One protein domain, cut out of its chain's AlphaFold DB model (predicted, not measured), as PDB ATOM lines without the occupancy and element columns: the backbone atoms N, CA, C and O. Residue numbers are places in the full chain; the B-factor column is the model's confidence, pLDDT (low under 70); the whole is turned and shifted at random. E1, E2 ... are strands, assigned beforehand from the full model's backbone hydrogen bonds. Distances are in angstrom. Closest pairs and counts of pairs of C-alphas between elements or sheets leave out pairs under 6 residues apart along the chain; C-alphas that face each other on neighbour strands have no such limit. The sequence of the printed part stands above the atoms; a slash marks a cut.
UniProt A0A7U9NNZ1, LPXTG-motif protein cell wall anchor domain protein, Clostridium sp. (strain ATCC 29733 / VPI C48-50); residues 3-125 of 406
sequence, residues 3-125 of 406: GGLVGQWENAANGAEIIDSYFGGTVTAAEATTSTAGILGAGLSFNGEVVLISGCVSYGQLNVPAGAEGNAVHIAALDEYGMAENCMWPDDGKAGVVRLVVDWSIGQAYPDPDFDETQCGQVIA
ATOM      1  N   GLY A   3     -21.902   0.146  43.130       79.94
ATOM      2  CA  GLY A   3     -21.777   0.628  44.509       79.94
ATOM      3  C   GLY A   3     -21.015  -0.367  45.378       79.94
ATOM      4  O   GLY A   3     -21.172  -1.576  45.203       79.94
ATOM      5  N   GLY A   4     -20.186   0.131  46.293       83.38
ATOM      6  CA  GLY A   4     -19.386  -0.694  47.195       83.38
ATOM      7  C   GLY A   4     -20.209  -1.422  48.262       83.38
ATOM      8  O   GLY A   4     -19.900  -2.572  48.565       83.38
ATOM      9  N   LEU A   5     -21.271  -0.797  48.788       87.44
ATOM     10  CA  LEU A   5     -22.215  -1.438  49.715       87.44
ATOM     11  C   LEU A   5     -23.506  -1.872  49.005       87.44
ATOM     12  O   LEU A   5     -23.937  -3.017  49.131       87.44
ATOM     13  N   VAL A   6     -24.111  -0.964  48.235       86.69
ATOM     14  CA  VAL A   6     -25.381  -1.180  47.530       86.69
ATOM     15  C   VAL A   6     -25.229  -0.783  46.064       86.69
ATOM     16  O   VAL A   6     -24.914   0.360  45.748       86.69
ATOM     17  N   GLY A   7     -25.469  -1.723  45.146       82.06
ATOM     18  CA  GLY A   7     -25.251  -1.525  43.707       82.06
ATOM     19  C   GLY A   7     -26.118  -0.422  43.095       82.06
ATOM     20  O   GLY A   7     -25.618   0.626  42.705       82.06
ATOM     21  N   GLN A   8     -27.422  -0.653  43.000       81.81
ATOM     22  CA  GLN A   8     -28.393   0.363  42.599       81.81
ATOM     23  C   GLN A   8     -29.714   0.104  43.311       81.81
ATOM     24  O   GLN A   8     -30.060  -1.054  43.559       81.81
ATOM     25  N   TRP A   9     -30.442   1.173  43.613       81.06
ATOM     26  CA  TRP A   9     -31.756   1.107  44.226       81.06
ATOM     27  C   TRP A   9     -32.777   1.812  43.332       81.06
ATOM     28  O   TRP A   9     -32.721   3.024  43.142       81.06
ATOM     29  N   GLU A  10     -33.721   1.036  42.802       81.25
ATOM     30  CA  GLU A  10     -34.854   1.508  42.002       81.25
ATOM     31  C   GLU A  10     -36.162   1.231  42.755       81.25
ATOM     32  O   GLU A  10     -36.318   0.145  43.314       81.25
ATOM     33  N   ASN A  11     -37.112   2.174  42.745       72.31
ATOM     34  CA  ASN A  11     -38.418   2.032  43.420       72.31
ATOM     35  C   ASN A  11     -38.281   1.722  44.919       72.31
ATOM     36  O   ASN A  11     -38.809   0.727  45.423       72.31
ATOM     37  N   ALA A  12     -37.504   2.544  45.620       65.31
ATOM     38  CA  ALA A  12     -37.339   2.411  47.054       65.31
ATOM     39  C   ALA A  12     -38.672   2.567  47.771       65.31
ATOM     40  O   ALA A  12     -39.204   3.661  47.764       65.31
ATOM     41  N   ALA A  13     -39.174   1.500  48.405       67.81
ATOM     42  CA  ALA A  13     -40.366   1.580  49.243       67.81
ATOM     43  C   ALA A  13     -40.235   2.735  50.250       67.81
ATOM     44  O   ALA A  13     -39.140   2.989  50.754       67.81
ATOM     45  N   ASN A  14     -41.346   3.406  50.558       70.81
ATOM     46  CA  ASN A  14     -41.361   4.548  51.467       70.81
ATOM     47  C   ASN A  14     -40.602   4.251  52.778       70.81
ATOM     48  O   ASN A  14     -40.988   3.345  53.521       70.81
ATOM     49  N   GLY A  15     -39.539   5.020  53.047       73.06
ATOM     50  CA  GLY A  15     -38.682   4.865  54.227       73.06
ATOM     51  C   GLY A  15     -37.459   3.958  54.042       73.06
ATOM     52  O   GLY A  15     -37.018   3.338  55.005       73.06
ATOM     53  N   ALA A  16     -36.919   3.828  52.827       85.31
ATOM     54  CA  ALA A  16     -35.654   3.127  52.614       85.31
ATOM     55  C   ALA A  16     -34.471   3.919  53.196       85.31
ATOM     56  O   ALA A  16     -34.288   5.098  52.892       85.31
ATOM     57  N   GLU A  17     -33.642   3.251  53.996       89.62
ATOM     58  CA  GLU A  17     -32.592   3.891  54.789       89.62
ATOM     59  C   GLU A  17     -31.250   3.155  54.656       89.62
ATOM     60  O   GLU A  17     -31.180   1.927  54.752       89.62
ATOM     61  N   ILE A  18     -30.171   3.918  54.465       92.25
ATOM     62  CA  ILE A  18     -28.779   3.489  54.638       92.25
ATOM     63  C   ILE A  18     -28.188   4.362  55.743       92.25
ATOM     64  O   ILE A  18     -27.713   5.472  55.508       92.25
ATOM     65  N   ILE A  19     -28.273   3.869  56.970       93.75
ATOM     66  CA  ILE A  19     -27.916   4.611  58.177       93.75
ATOM     67  C   ILE A  19     -26.659   4.007  58.793       93.75
ATOM     68  O   ILE A  19     -26.459   2.793  58.701       93.75
ATOM     69  N   ASP A  20     -25.826   4.839  59.424       95.19
ATOM     70  CA  ASP A  20     -24.741   4.383  60.298       95.19
ATOM     71  C   ASP A  20     -23.819   3.369  59.596       95.19
ATOM     72  O   ASP A  20     -23.481   2.310  60.120       95.19
ATOM     73  N   SER A  21     -23.475   3.659  58.341       94.88
ATOM     74  CA  SER A  21     -22.814   2.726  57.424       94.88
ATOM     75  C   SER A  21     -21.453   3.253  56.985       94.88
ATOM     76  O   SER A  21     -21.292   4.460  56.790       94.88
ATOM     77  N   TYR A  22     -20.481   2.362  56.763       95.25
ATOM     78  CA  TYR A  22     -19.218   2.744  56.130       95.25
ATOM     79  C   TYR A  22     -18.842   1.905  54.915       95.25
ATOM     80  O   TYR A  22     -19.182   0.727  54.809       95.25
ATOM     81  N   PHE A  23     -18.061   2.522  54.030       95.69
ATOM     82  CA  PHE A  23     -17.323   1.846  52.973       95.69
ATOM     83  C   PHE A  23     -15.830   2.147  53.114       95.69
ATOM     84  O   PHE A  23     -15.390   3.280  52.925       95.69
ATOM     85  N   GLY A  24     -15.052   1.111  53.429       93.12
ATOM     86  CA  GLY A  24     -13.590   1.172  53.536       93.12
ATOM     87  C   GLY A  24     -12.848   0.293  52.527       93.12
ATOM     88  O   GLY A  24     -11.646   0.093  52.664       93.12
ATOM     89  N   GLY A  25     -13.566  -0.300  51.567       92.12
ATOM     90  CA  GLY A  25     -13.008  -1.233  50.585       92.12
ATOM     91  C   GLY A  25     -12.447  -0.545  49.341       92.12
ATOM     92  O   GLY A  25     -12.257   0.667  49.306       92.12
ATOM     93  N   THR A  26     -12.224  -1.321  48.280       94.38
ATOM     94  CA  THR A  26     -11.801  -0.807  46.971       94.38
ATOM     95  C   THR A  26     -12.846  -1.139  45.911       94.38
ATOM     96  O   THR A  26     -13.219  -2.303  45.760       94.38
ATOM     97  N   VAL A  27     -13.275  -0.140  45.137       93.06
ATOM     98  CA  VAL A  27     -14.028  -0.334  43.887       93.06
ATOM     99  C   VAL A  27     -13.130   0.058  42.723       93.06
ATOM    100  O   VAL A  27     -12.584   1.157  42.710       93.06
ATOM    101  N   THR A  28     -13.002  -0.820  41.729       92.81
ATOM    102  CA  THR A  28     -12.212  -0.552  40.521       92.81
ATOM    103  C   THR A  28     -13.095  -0.643  39.284       92.81
ATOM    104  O   THR A  28     -13.654  -1.703  39.000       92.81
ATOM    105  N   ALA A  29     -13.181   0.446  38.524       91.81
ATOM    106  CA  ALA A  29     -13.763   0.458  37.187       91.81
ATOM    107  C   ALA A  29     -12.659   0.403  36.128       91.81
ATOM    108  O   ALA A  29     -11.734   1.211  36.134       91.81
ATOM    109  N   ALA A  30     -12.770  -0.548  35.199       89.94
ATOM    110  CA  ALA A  30     -11.831  -0.676  34.083       89.94
ATOM    111  C   ALA A  30     -12.150   0.285  32.925       89.94
ATOM    112  O   ALA A  30     -11.249   0.719  32.214       89.94
ATOM    113  N   GLU A  31     -13.427   0.624  32.745       90.75
ATOM    114  CA  GLU A  31     -13.917   1.419  31.619       90.75
ATOM    115  C   GLU A  31     -14.292   2.827  32.072       90.75
ATOM    116  O   GLU A  31     -15.000   2.992  33.067       90.75
ATOM    117  N   ALA A  32     -13.890   3.841  31.301       88.25
ATOM    118  CA  ALA A  32     -14.124   5.248  31.639       88.25
ATOM    119  C   ALA A  32     -15.616   5.619  31.689       88.25
ATOM    120  O   ALA A  32     -15.978   6.610  32.309       88.25
ATOM    121  N   THR A  33     -16.491   4.824  31.066       87.31
ATOM    122  CA  THR A  33     -17.951   5.014  31.083       87.31
ATOM    123  C   THR A  33     -18.640   4.355  32.280       87.31
ATOM    124  O   THR A  33     -19.860   4.437  32.397       87.31
ATOM    125  N   THR A  34     -17.903   3.639  33.133       88.44
ATOM    126  CA  THR A  34     -18.479   2.955  34.294       88.44
ATOM    127  C   THR A  34     -18.447   3.874  35.501       88.44
ATOM    128  O   THR A  34     -17.381   4.160  36.036       88.44
ATOM    129  N   SER A  35     -19.625   4.282  35.963       87.88
ATOM    130  CA  SER A  35     -19.751   5.050  37.196       87.88
ATOM    131  C   SER A  35     -19.686   4.150  38.434       87.88
ATOM    132  O   SER A  35     -20.302   3.073  38.474       87.88
ATOM    133  N   THR A  36     -18.951   4.606  39.446       92.25
ATOM    134  CA  THR A  36     -18.686   3.897  40.701       92.25
ATOM    135  C   THR A  36     -19.105   4.734  41.899       92.25
ATOM    136  O   THR A  36     -19.047   5.961  41.866       92.25
ATOM    137  N   ALA A  37     -19.516   4.066  42.970       94.31
ATOM    138  CA  ALA A  37     -19.752   4.699  44.248       94.31
ATOM    139  C   ALA A  37     -19.252   3.863  45.422       94.31
ATOM    140  O   ALA A  37     -19.188   2.635  45.331       94.31
ATOM    141  N   GLY A  38     -18.937   4.520  46.536       95.19
ATOM    142  CA  GLY A  38     -18.555   3.834  47.770       95.19
ATOM    143  C   GLY A  38     -19.747   3.187  48.476       95.19
ATOM    144  O   GLY A  38     -19.767   1.973  48.658       95.19
ATOM    145  N   ILE A  39     -20.766   3.969  48.847       95.44
ATOM    146  CA  ILE A  39     -21.919   3.456  49.607       95.44
ATOM    147  C   ILE A  39     -23.016   2.947  48.663       95.44
ATOM    148  O   ILE A  39     -23.219   1.738  48.554       95.44
ATOM    149  N   LEU A  40     -23.695   3.836  47.943       94.19
ATOM    150  CA  LEU A  40     -24.791   3.498  47.034       94.19
ATOM    151  C   LEU A  40     -24.436   3.940  45.618       94.19
ATOM    152  O   LEU A  40     -24.124   5.102  45.409       94.19
ATOM    153  N   GLY A  41     -24.531   3.050  44.627       90.88
ATOM    154  CA  GLY A  41     -24.306   3.432  43.231       90.88
ATOM    155  C   GLY A  41     -25.285   4.512  42.778       90.88
ATOM    156  O   GLY A  41     -24.892   5.651  42.574       90.88
ATOM    157  N   ALA A  42     -26.564   4.174  42.642       89.44
ATOM    158  CA  ALA A  42     -27.592   5.162  42.328       89.44
ATOM    159  C   ALA A  42     -28.868   4.904  43.129       89.44
ATOM    160  O   ALA A  42     -29.282   3.749  43.257       89.44
ATOM    161  N   GLY A  43     -29.485   5.972  43.635       89.38
ATOM    162  CA  GLY A  43     -30.836   5.966  44.193       89.38
ATOM    163  C   GLY A  43     -31.791   6.690  43.248       89.38
ATOM    164  O   GLY A  43     -31.687   7.906  43.100       89.38
ATOM    165  N   LEU A  44     -32.685   5.938  42.599       86.00
ATOM    166  CA  LEU A  44     -33.671   6.457  41.648       86.00
ATOM    167  C   LEU A  44     -35.092   6.107  42.107       86.00
ATOM    168  O   LEU A  44     -35.469   4.934  42.226       86.00
ATOM    169  N   SER A  45     -35.891   7.140  42.328       82.00
ATOM    170  CA  SER A  45     -37.285   7.076  42.729       82.00
ATOM    171  C   SER A  45     -38.211   7.372  41.555       82.00
ATOM    172  O   SER A  45     -38.185   8.441  40.953       82.00
ATOM    173  N   PHE A  46     -39.084   6.415  41.238       77.81
ATOM    174  CA  PHE A  46     -40.041   6.533  40.130       77.81
ATOM    175  C   PHE A  46     -41.448   6.928  40.601       77.81
ATOM    176  O   PHE A  46     -42.355   7.114  39.791       77.81
ATOM    177  N   ASN A  47     -41.652   7.011  41.914       76.50
ATOM    178  CA  ASN A  47     -42.948   7.223  42.557       76.50
ATOM    179  C   ASN A  47     -42.900   8.290  43.669       76.50
ATOM    180  O   ASN A  47     -43.894   8.464  44.372       76.50
ATOM    181  N   GLY A  48     -41.779   9.006  43.810       73.12
ATOM    182  CA  GLY A  48     -41.584  10.051  44.819       73.12
ATOM    183  C   GLY A  48     -41.246   9.525  46.218       73.12
ATOM    184  O   GLY A  48     -41.295  10.287  47.180       73.12
ATOM    185  N   GLU A  49     -40.933   8.235  46.362       76.56
ATOM    186  CA  GLU A  49     -40.412   7.666  47.607       76.56
ATOM    187  C   GLU A  49     -38.918   7.995  47.791       76.56
ATOM    188  O   GLU A  49     -38.176   8.127  46.821       76.56
ATOM    189  N   VAL A  50     -38.465   8.148  49.035       76.75
ATOM    190  CA  VAL A  50     -37.129   8.678  49.358       76.75
ATOM    191  C   VAL A  50     -36.198   7.564  49.831       76.75
ATOM    192  O   VAL A  50     -36.591   6.735  50.652       76.75
ATOM    193  N   VAL A  51     -34.948   7.588  49.358       86.62
ATOM    194  CA  VAL A  51     -33.820   6.915  50.020       86.62
ATOM    195  C   VAL A  51     -33.125   7.934  50.915       86.62
ATOM    196  O   VAL A  51     -32.666   8.963  50.415       86.62
ATOM    197  N   LEU A  52     -33.036   7.649  52.214       90.62
ATOM    198  CA  LEU A  52     -32.248   8.426  53.167       90.62
ATOM    199  C   LEU A  52     -30.903   7.739  53.414       90.62
ATOM    200  O   LEU A  52     -30.854   6.571  53.798       90.62
ATOM    201  N   ILE A  53     -29.814   8.479  53.243       94.06
ATOM    202  CA  ILE A  53     -28.468   8.074  53.641       94.06
ATOM    203  C   ILE A  53     -28.016   9.006  54.766       94.06
ATOM    204  O   ILE A  53     -27.953  10.215  54.563       94.06
ATOM    205  N   SER A  54     -27.732   8.481  55.955       94.69
ATOM    206  CA  SER A  54     -27.425   9.323  57.123       94.69
ATOM    207  C   SER A  54     -26.345   8.708  58.007       94.69
ATOM    208  O   SER A  54     -26.247   7.485  58.120       94.69
ATOM    209  N   GLY A  55     -25.509   9.550  58.620       94.44
ATOM    210  CA  GLY A  55     -24.478   9.122  59.575       94.44
ATOM    211  C   GLY A  55     -23.436   8.188  58.957       94.44
ATOM    212  O   GLY A  55     -23.061   7.184  59.563       94.44
ATOM    213  N   CYS A  56     -23.019   8.463  57.718       95.50
ATOM    214  CA  CYS A  56     -22.243   7.533  56.906       95.50
ATOM    215  C   CYS A  56     -20.800   7.990  56.645       95.50
ATOM    216  O   CYS A  56     -20.490   9.178  56.668       95.50
ATOM    217  N   VAL A  57     -19.891   7.061  56.349       96.88
ATOM    218  CA  VAL A  57     -18.517   7.419  55.961       96.88
ATOM    219  C   VAL A  57     -17.987   6.536  54.841       96.88
ATOM    220  O   VAL A  57     -18.080   5.316  54.880       96.88
ATOM    221  N   SER A  58     -17.390   7.143  53.823       96.56
ATOM    222  CA  SER A  58     -16.744   6.423  52.729       96.56
ATOM    223  C   SER A  58     -15.300   6.868  52.626       96.56
ATOM    224  O   SER A  58     -15.021   7.916  52.062       96.56
ATOM    225  N   TYR A  59     -14.388   6.072  53.176       95.31
ATOM    226  CA  TYR A  59     -12.936   6.271  53.081       95.31
ATOM    227  C   TYR A  59     -12.269   5.204  52.197       95.31
ATOM    228  O   TYR A  59     -11.046   5.079  52.158       95.31
ATOM    229  N   GLY A  60     -13.074   4.395  51.506       93.06
ATOM    230  CA  GLY A  60     -12.600   3.397  50.562       93.06
ATOM    231  C   GLY A  60     -12.007   4.004  49.289       93.06
ATOM    232  O   GLY A  60     -12.248   5.156  48.940       93.06
ATOM    233  N   GLN A  61     -11.238   3.195  48.565       93.75
ATOM    234  CA  GLN A  61     -10.571   3.605  47.332       93.75
ATOM    235  C   GLN A  61     -11.486   3.423  46.120       93.75
ATOM    236  O   GLN A  61     -11.930   2.311  45.828       93.75
ATOM    237  N   LEU A  62     -11.715   4.506  45.378       95.00
ATOM    238  CA  LEU A  62     -12.442   4.483  44.110       95.00
ATOM    239  C   LEU A  62     -11.452   4.634  42.951       95.00
ATOM    240  O   LEU A  62     -11.036   5.736  42.595       95.00
ATOM    241  N   ASN A  63     -11.062   3.506  42.365       93.56
ATOM    242  CA  ASN A  63     -10.112   3.454  41.261       93.56
ATOM    243  C   ASN A  63     -10.861   3.540  39.931       93.56
ATOM    244  O   ASN A  63     -11.573   2.611  39.541       93.56
ATOM    245  N   VAL A  64     -10.670   4.646  39.221       93.19
ATOM    246  CA  VAL A  64     -11.242   4.886  37.893       93.19
ATOM    247  C   VAL A  64     -10.143   5.266  36.898       93.19
ATOM    248  O   VAL A  64      -9.069   5.705  37.321       93.19
ATOM    249  N   PRO A  65     -10.358   5.084  35.582       93.75
ATOM    250  CA  PRO A  65      -9.397   5.515  34.575       93.75
ATOM    251  C   PRO A  65      -9.148   7.025  34.643       93.75
ATOM    252  O   PRO A  65     -10.048   7.792  34.981       93.75
ATOM    253  N   ALA A  66      -7.940   7.455  34.276       90.06
ATOM    254  CA  ALA A  66      -7.592   8.874  34.242       90.06
ATOM    255  C   ALA A  66      -8.559   9.662  33.341       90.06
ATOM    256  O   ALA A  66      -8.820   9.258  32.203       90.06
ATOM    257  N   GLY A  67      -9.070  10.786  33.843       88.38
ATOM    258  CA  GLY A  67     -10.080  11.601  33.165       88.38
ATOM    259  C   GLY A  67     -11.527  11.139  33.385       88.38
ATOM    260  O   GLY A  67     -12.438  11.741  32.816       88.38
ATOM    261  N   ALA A  68     -11.754  10.084  34.175       90.69
ATOM    262  CA  ALA A  68     -13.078   9.600  34.567       90.69
ATOM    263  C   ALA A  68     -13.384   9.847  36.058       90.69
ATOM    264  O   ALA A  68     -14.291   9.228  36.607       90.69
ATOM    265  N   GLU A  69     -12.652  10.743  36.726       89.25
ATOM    266  CA  GLU A  69     -12.796  11.030  38.160       89.25
ATOM    267  C   GLU A  69     -14.216  11.500  38.512       89.25
ATOM    268  O   GLU A  69     -14.761  11.085  39.528       89.25
ATOM    269  N   GLY A  70     -14.864  12.258  37.620       87.06
ATOM    270  CA  GLY A  70     -16.261  12.686  37.781       87.06
ATOM    271  C   GLY A  70     -17.300  11.556  37.719       87.06
ATOM    272  O   GLY A  70     -18.466  11.789  38.017       87.06
ATOM    273  N   ASN A  71     -16.897  10.332  37.352       87.62
ATOM    274  CA  ASN A  71     -17.762   9.151  37.371       87.62
ATOM    275  C   ASN A  71     -17.672   8.369  38.691       87.62
ATOM    276  O   ASN A  71     -18.357   7.355  38.833       87.62
ATOM    277  N   ALA A  72     -16.848   8.817  39.640       93.69
ATOM    278  CA  ALA A  72     -16.718   8.225  40.962       93.69
ATOM    279  C   ALA A  72     -17.305   9.150  42.034       93.69
ATOM    280  O   ALA A  72     -17.006  10.342  42.062       93.69
ATOM    281  N   VAL A  73     -18.115   8.591  42.934       95.75
ATOM    282  CA  VAL A  73     -18.758   9.336  44.028       95.75
ATOM    283  C   VAL A  73     -18.648   8.578  45.351       95.75
ATOM    284  O   VAL A  73     -18.915   7.383  45.423       95.75
ATOM    285  N   HIS A  74     -18.237   9.224  46.435       96.88
ATOM    286  CA  HIS A  74     -17.953   8.494  47.674       96.88
ATOM    287  C   HIS A  74     -19.201   7.931  48.354       96.88
ATOM    288  O   HIS A  74     -19.175   6.785  48.817       96.88
ATOM    289  N   ILE A  75     -20.287   8.699  48.392       96.88
ATOM    290  CA  ILE A  75     -21.529   8.319  49.058       96.88
ATOM    291  C   ILE A  75     -22.527   7.783  48.037       96.88
ATOM    292  O   ILE A  75     -22.763   6.575  48.022       96.88
ATOM    293  N   ALA A  76     -23.106   8.644  47.193       95.50
ATOM    294  CA  ALA A  76     -24.134   8.226  46.243       95.50
ATOM    295  C   ALA A  76     -24.407   9.217  45.109       95.50
ATOM    296  O   ALA A  76     -24.236  10.425  45.273       95.50
ATOM    297  N   ALA A  77     -24.932   8.701  43.994       93.56
ATOM    298  CA  ALA A  77     -25.690   9.497  43.031       93.56
ATOM    299  C   ALA A  77     -27.196   9.374  43.325       93.56
ATOM    300  O   ALA A  77     -27.732   8.266  43.384       93.56
ATOM    301  N   LEU A  78     -27.884  10.494  43.528       92.44
ATOM    302  CA  LEU A  78     -29.282  10.537  43.970       92.44
ATOM    303  C   LEU A  78     -30.113  11.383  43.004       92.44
ATOM    304  O   LEU A  78     -29.661  12.447  42.597       92.44
ATOM    305  N   ASP A  79     -31.320  10.949  42.649       90.12
ATOM    306  CA  ASP A  79     -32.302  11.816  41.972       90.12
ATOM    307  C   ASP A  79     -32.836  12.917  42.902       90.12
ATOM    308  O   ASP A  79     -32.411  12.991  44.043       90.12
ATOM    309  N   GLU A  80     -33.775  13.763  42.464       86.75
ATOM    310  CA  GLU A  80     -34.353  14.872  43.252       86.75
ATOM    311  C   GLU A  80     -35.059  14.475  44.563       86.75
ATOM    312  O   GLU A  80     -35.224  15.325  45.439       86.75
ATOM    313  N   TYR A  81     -35.421  13.201  44.742       87.50
ATOM    314  CA  TYR A  81     -36.109  12.717  45.940       87.50
ATOM    315  C   TYR A  81     -35.146  12.105  46.964       87.50
ATOM    316  O   TYR A  81     -35.457  12.096  48.150       87.50
ATOM    317  N   GLY A  82     -33.970  11.625  46.550       89.31
ATOM    318  CA  GLY A  82     -32.971  11.071  47.467       89.31
ATOM    319  C   GLY A  82     -32.379  12.103  48.439       89.31
ATOM    320  O   GLY A  82     -32.186  13.275  48.106       89.31
ATOM    321  N   MET A  83     -32.034  11.666  49.649       90.88
ATOM    322  CA  MET A  83     -31.416  12.508  50.674       90.88
ATOM    323  C   MET A  83     -30.141  11.864  51.210       90.88
ATOM    324  O   MET A  83     -30.103  10.666  51.479       90.88
ATOM    325  N   ALA A  84     -29.105  12.680  51.387       94.81
ATOM    326  CA  ALA A  84     -27.902  12.319  52.117       94.81
ATOM    327  C   ALA A  84     -27.602  13.417  53.138       94.81
ATOM    328  O   ALA A  84     -27.722  14.596  52.805       94.81
ATOM    329  N   GLU A  85     -27.229  13.040  54.356       95.12
ATOM    330  CA  GLU A  85     -26.894  13.959  55.446       95.12
ATOM    331  C   GLU A  85     -25.841  13.343  56.377       95.12
ATOM    332  O   GLU A  85     -25.703  12.124  56.472       95.12
ATOM    333  N   ASN A  86     -25.104  14.186  57.103       95.62
ATOM    334  CA  ASN A  86     -24.121  13.757  58.106       95.62
ATOM    335  C   ASN A  86     -23.090  12.739  57.586       95.62
ATOM    336  O   ASN A  86     -22.599  11.906  58.352       95.62
ATOM    337  N   CYS A  87     -22.771  12.789  56.292       96.88
ATOM    338  CA  CYS A  87     -21.822  11.873  55.684       96.88
ATOM    339  C   CYS A  87     -20.413  12.470  55.583       96.88
ATOM    340  O   CYS A  87     -20.217  13.686  55.641       96.88
ATOM    341  N   MET A  88     -19.408  11.608  55.451       97.62
ATOM    342  CA  MET A  88     -18.004  12.016  55.358       97.62
ATOM    343  C   MET A  88     -17.254  11.241  54.276       97.62
ATOM    344  O   MET A  88     -17.472  10.040  54.098       97.62
ATOM    345  N   TRP A  89     -16.360  11.921  53.563       97.25
ATOM    346  CA  TRP A  89     -15.574  11.357  52.458       97.25
ATOM    347  C   TRP A  89     -14.190  12.019  52.355       97.25
ATOM    348  O   TRP A  89     -14.014  13.106  52.900       97.25
ATOM    349  N   PRO A  90     -13.185  11.377  51.733       96.31
ATOM    350  CA  PRO A  90     -11.825  11.899  51.660       96.31
ATOM    351  C   PRO A  90     -11.698  13.127  50.757       96.31
ATOM    352  O   PRO A  90     -12.449  13.303  49.800       96.31
ATOM    353  N   ASP A  91     -10.670  13.930  51.026       94.81
ATOM    354  CA  ASP A  91     -10.209  15.007  50.141       94.81
ATOM    355  C   ASP A  91      -9.359  14.458  48.981       94.81
ATOM    356  O   ASP A  91      -8.146  14.657  48.913       94.81
ATOM    357  N   ASP A  92      -9.979  13.677  48.093       92.94
ATOM    358  CA  ASP A  92      -9.292  13.016  46.972       92.94
ATOM    359  C   ASP A  92      -9.709  13.546  45.585       92.94
ATOM    360  O   ASP A  92      -9.394  12.947  44.548       92.94
ATOM    361  N   GLY A  93     -10.417  14.679  45.577       90.88
ATOM    362  CA  GLY A  93     -10.920  15.355  44.383       90.88
ATOM    363  C   GLY A  93     -12.184  14.743  43.772       90.88
ATOM    364  O   GLY A  93     -12.622  15.225  42.727       90.88
ATOM    365  N   LYS A  94     -12.774  13.706  44.379       93.62
ATOM    366  CA  LYS A  94     -14.059  13.129  43.954       93.62
ATOM    367  C   LYS A  94     -15.208  13.707  44.770       93.62
ATOM    368  O   LYS A  94     -15.045  14.062  45.935       93.62
ATOM    369  N   ALA A  95     -16.387  13.753  44.156       94.56
ATOM    370  CA  ALA A  95     -17.598  14.199  44.830       94.56
ATOM    371  C   ALA A  95     -17.990  13.229  45.956       94.56
ATOM    372  O   ALA A  95     -17.844  12.006  45.842       94.56
ATOM    373  N   GLY A  96     -18.550  13.774  47.028       95.75
ATOM    374  CA  GLY A  96     -19.229  13.013  48.065       95.75
ATOM    375  C   GLY A  96     -20.586  12.532  47.598       95.75
ATOM    376  O   GLY A  96     -20.891  11.345  47.701       95.75
ATOM    377  N   VAL A  97     -21.392  13.445  47.059       96.56
ATOM    378  CA  VAL A  97     -22.758  13.177  46.597       96.56
ATOM    379  C   VAL A  97     -22.996  13.906  45.286       96.56
ATOM    380  O   VAL A  97     -22.688  15.085  45.156       96.56
ATOM    381  N   VAL A  98     -23.612  13.221  44.326       95.38
ATOM    382  CA  VAL A  98     -24.054  13.833  43.069       95.38
ATOM    383  C   VAL A  98     -25.573  13.823  43.020       95.38
ATOM    384  O   VAL A  98     -26.196  12.771  43.164       95.38
ATOM    385  N   ARG A  99     -26.180  14.985  42.769       94.44
ATOM    386  CA  ARG A  99     -27.597  15.075  42.413       94.44
ATOM    387  C   ARG A  99     -27.764  14.817  40.921       94.44
ATOM    388  O   ARG A  99     -27.008  15.351  40.116       94.44
ATOM    389  N   LEU A 100     -28.742  14.003  40.554       91.75
ATOM    390  CA  LEU A 100     -29.078  13.675  39.178       91.75
ATOM    391  C   LEU A 100     -30.343  14.418  38.748       91.75
ATOM    392  O   LEU A 100     -31.387  14.312  39.390       91.75
ATOM    393  N   VAL A 101     -30.258  15.093  37.606       90.06
ATOM    394  CA  VAL A 101     -31.409  15.559  36.832       90.06
ATOM    395  C   VAL A 101     -31.777  14.456  35.846       90.06
ATOM    396  O   VAL A 101     -30.974  14.096  34.980       90.06
ATOM    397  N   VAL A 102     -32.980  13.898  35.984       84.75
ATOM    398  CA  VAL A 102     -33.434  12.754  35.182       84.75
ATOM    399  C   VAL A 102     -34.448  13.199  34.130       84.75
ATOM    400  O   VAL A 102     -35.512  13.724  34.455       84.75
ATOM    401  N   ASP A 103     -34.146  12.942  32.857       86.69
ATOM    402  CA  ASP A 103     -35.104  13.045  31.758       86.69
ATOM    403  C   ASP A 103     -35.744  11.677  31.499       86.69
ATOM    404  O   ASP A 103     -35.240  10.823  30.757       86.69
ATOM    405  N   TRP A 104     -36.907  11.483  32.115       82.25
ATOM    406  CA  TRP A 104     -37.699  10.262  32.005       82.25
ATOM    407  C   TRP A 104     -38.227   9.991  30.592       82.25
ATOM    408  O   TRP A 104     -38.568   8.852  30.278       82.25
ATOM    409  N   SER A 105     -38.300  11.009  29.728       84.19
ATOM    410  CA  SER A 105     -38.836  10.857  28.373       84.19
ATOM    411  C   SER A 105     -37.857  10.163  27.424       84.19
ATOM    412  O   SER A 105     -38.283   9.480  26.489       84.19
ATOM    413  N   ILE A 106     -36.557  10.295  27.696       84.19
ATOM    414  CA  ILE A 106     -35.471   9.695  26.907       84.19
ATOM    415  C   ILE A 106     -34.631   8.692  27.708       84.19
ATOM    416  O   ILE A 106     -33.735   8.064  27.144       84.19
ATOM    417  N   GLY A 107     -34.928   8.514  28.999       81.38
ATOM    418  CA  GLY A 107     -34.248   7.560  29.874       81.38
ATOM    419  C   GLY A 107     -32.792   7.935  30.145       81.38
ATOM    420  O   GLY A 107     -31.930   7.058  30.150       81.38
ATOM    421  N   GLN A 108     -32.506   9.229  30.315       84.00
ATOM    422  CA  GLN A 108     -31.158   9.738  30.576       84.00
ATOM    423  C   GLN A 108     -31.113  10.505  31.897       84.00
ATOM    424  O   GLN A 108     -32.093  11.126  32.296       84.00
ATOM    425  N   ALA A 109     -29.966  10.458  32.571       85.31
ATOM    426  CA  ALA A 109     -29.712  11.183  33.807       85.31
ATOM    427  C   ALA A 109     -28.350  11.868  33.724       85.31
ATOM    428  O   ALA A 109     -27.394  11.290  33.200       85.31
ATOM    429  N   TYR A 110     -28.272  13.087  34.246       87.31
ATOM    430  CA  TYR A 110     -27.065  13.908  34.223       87.31
ATOM    431  C   TYR A 110     -26.830  14.551  35.589       87.31
ATOM    432  O   TYR A 110     -27.809  14.835  36.279       87.31
ATOM    433  N   PRO A 111     -25.572  14.806  35.987       91.06
ATOM    434  CA  PRO A 111     -25.280  15.572  37.194       91.06
ATOM    435  C   PRO A 111     -25.921  16.962  37.141       91.06
ATOM    436  O   PRO A 111     -25.817  17.651  36.124       91.06
ATOM    437  N   ASP A 112     -26.557  17.366  38.233       93.44
ATOM    438  CA  ASP A 112     -27.008  18.735  38.450       93.44
ATOM    439  C   ASP A 112     -25.781  19.634  38.691       93.44
ATOM    440  O   ASP A 112     -25.078  19.441  39.689       93.44
ATOM    441  N   PRO A 113     -25.479  20.591  37.795       90.19
ATOM    442  CA  PRO A 113     -24.313  21.457  37.941       90.19
ATOM    443  C   PRO A 113     -24.443  22.470  39.087       90.19
ATOM    444  O   PRO A 113     -23.425  23.022  39.500       90.19
ATOM    445  N   ASP A 114     -25.658  22.722  39.581       93.44
ATOM    446  CA  ASP A 114     -25.934  23.725  40.614       93.44
ATOM    447  C   ASP A 114     -26.074  23.101  42.017       93.44
ATOM    448  O   ASP A 114     -26.348  23.806  42.993       93.44
ATOM    449  N   PHE A 115     -25.885  21.782  42.143       95.06
ATOM    450  CA  PHE A 115     -26.005  21.081  43.415       95.06
ATOM    451  C   PHE A 115     -24.803  21.320  44.334       95.06
ATOM    452  O   PHE A 115     -23.649  21.107  43.968       95.06
ATOM    453  N   ASP A 116     -25.099  21.708  45.573       94.44
ATOM    454  CA  ASP A 116     -24.119  21.920  46.633       94.44
ATOM    455  C   ASP A 116     -24.053  20.696  47.557       94.44
ATOM    456  O   ASP A 116     -24.889  20.506  48.445       94.44
ATOM    457  N   GLU A 117     -23.033  19.859  47.352       94.62
ATOM    458  CA  GLU A 117     -22.830  18.626  48.121       94.62
ATOM    459  C   GLU A 117     -22.480  18.856  49.599       94.62
ATOM    460  O   GLU A 117     -22.609  17.935  50.408       94.62
ATOM    461  N   THR A 118     -22.096  20.078  49.990       95.12
ATOM    462  CA  THR A 118     -21.766  20.392  51.393       95.12
ATOM    463  C   THR A 118     -22.985  20.312  52.316       95.12
ATOM    464  O   THR A 118     -22.852  20.186  53.532       95.12
ATOM    465  N   GLN A 119     -24.190  20.308  51.744       94.38
ATOM    466  CA  GLN A 119     -25.435  20.076  52.473       94.38
ATOM    467  C   GLN A 119     -25.583  18.618  52.926       94.38
ATOM    468  O   GLN A 119     -26.332  18.341  53.861       94.38
ATOM    469  N   CYS A 120     -24.864  17.686  52.293       95.81
ATOM    470  CA  CYS A 120     -24.941  16.260  52.600       95.81
ATOM    471  C   CYS A 120     -23.901  15.788  53.614       95.81
ATOM    472  O   CYS A 120     -24.026  14.699  54.180       95.81
ATOM    473  N   GLY A 121     -22.848  16.569  53.832       95.69
ATOM    474  CA  GLY A 121     -21.714  16.126  54.616       95.69
ATOM    475  C   GLY A 121     -20.479  16.984  54.413       95.69
ATOM    476  O   GLY A 121     -20.559  18.127  53.974       95.69
ATOM    477  N   GLN A 122     -19.325  16.426  54.759       95.81
ATOM    478  CA  GLN A 122     -18.056  17.146  54.708       95.81
ATOM    479  C   GLN A 122     -16.927  16.275  54.155       95.81
ATOM    480  O   GLN A 122     -16.839  15.073  54.419       95.81
ATOM    481  N   VAL A 123     -16.018  16.943  53.456       96.69
ATOM    482  CA  VAL A 123     -14.716  16.405  53.070       96.69
ATOM    483  C   VAL A 123     -13.822  16.296  54.313       96.69
ATOM    484  O   VAL A 123     -13.786  17.209  55.141       96.69
ATOM    485  N   ILE A 124     -13.087  15.191  54.440       96.62
ATOM    486  CA  ILE A 124     -12.146  14.901  55.525       96.62
ATOM    487  C   ILE A 124     -10.744  14.718  54.946       96.62
ATOM    488  O   ILE A 124     -10.499  13.821  54.141       96.62
ATOM    489  N   ALA A 125      -9.813  15.558  55.396       94.62
ATOM    490  CA  ALA A 125      -8.404  15.464  55.016       94.62
ATOM    491  C   ALA A 125      -7.643  14.408  55.837       94.62
ATOM    492  O   ALA A 125      -6.749  13.746  55.317       94.62
TER     493      ALA A 125
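What this domain is: This is residues 3 to 125 of the 406 residues of the protein "LPXTG-motif protein cell wall anchor domain protein" of Clostridium sp. (strain ATCC 29733 / VPI C48-50) (UniProt A0A7U9NNZ1). The five-stranded sheet E1 E4 E7 E10 E11 forms one wall of a short solenoid, a chain wound in stacked turns: E1, E2 and E3 make one turn, E4, E5 and E6 the next, and E7, E8 and E9 a third. E2, E5 and E8 form a second wall facing the first, E3 and E6 a small side piece, and E12 pairs with E9 after the hairpin E10 and E11. The printed part has 123 residues, with no named helix and twelve named strands, E1 to E12 in order along the chain; the class is all strand, though under half of the residues are in named elements. The largest sheet is mixed, while E2 E5 E8, E3 E6 and E9 E12 are parallel. The whole is compact, with a radius of gyration of the C-alphas of 13.3 A and spans of 35 by 32 by 25 A.

Where its parts are: The largest sheet holds E1, residues 6 to 10, E4, 40 to 44, E7, 72 to 78, E10, 95 to 103, and E11, 108 to 111. E10 measures 21.9 A from first to last C-alpha and E7 13.1 A. E2 is residues 16 to 19, E5 is 51 to 54 and E8 is 83 to 85. E3 is residues 26 to 28 and E6 is 61 to 63; E9 is 87 to 90 and E12 is 121 to 124. C-alpha 6 begins E1 at (-25.381, -1.180, 47.530), and C-alpha 124 ends E12 at (-12.146, 14.901, 55.525).

How they stand to each other: The largest sheet is twisted, with edge strands E1 and E11. E1 and E4 are parallel, with N 9 and O 42 at 2.8 A; E4 and E7 are parallel, with N 40 and O 75 at 2.9 A. E10 is staggered: residues 95 to 99 pair with E7, N 75 and O 96 being 2.8 A apart, and residues 100 to 103 pair antiparallel with E11, N 101 and O 110 being 2.8 A apart. Three sheets form a stack, face to face in turn: the largest faces E2 E5 E8, 10.1 A centre to centre, and E9 E12, 9.5 A. E2 and E5 are parallel, with N 18 and O 52 within hydrogen-bond range at 2.8 A, and E5 and E8 are parallel, with N 53 and O 83 within hydrogen-bond range at 2.8 A. E8 runs on into E9 at 72 degrees. E9 and E12 have N 124 and O 89 at 2.8 A; E3 and E6 have N 63 and O 27 at 2.8 A.

The domain as a whole: The C-alphas of Ser 105 and Ala 125 are the two farthest apart, 40.7 A. The printed part has no cut, and its one long link is E3 to E4, with 11 residues. Mean pLDDT of the printed part is 90.0; residues 12 to 13 are under 70.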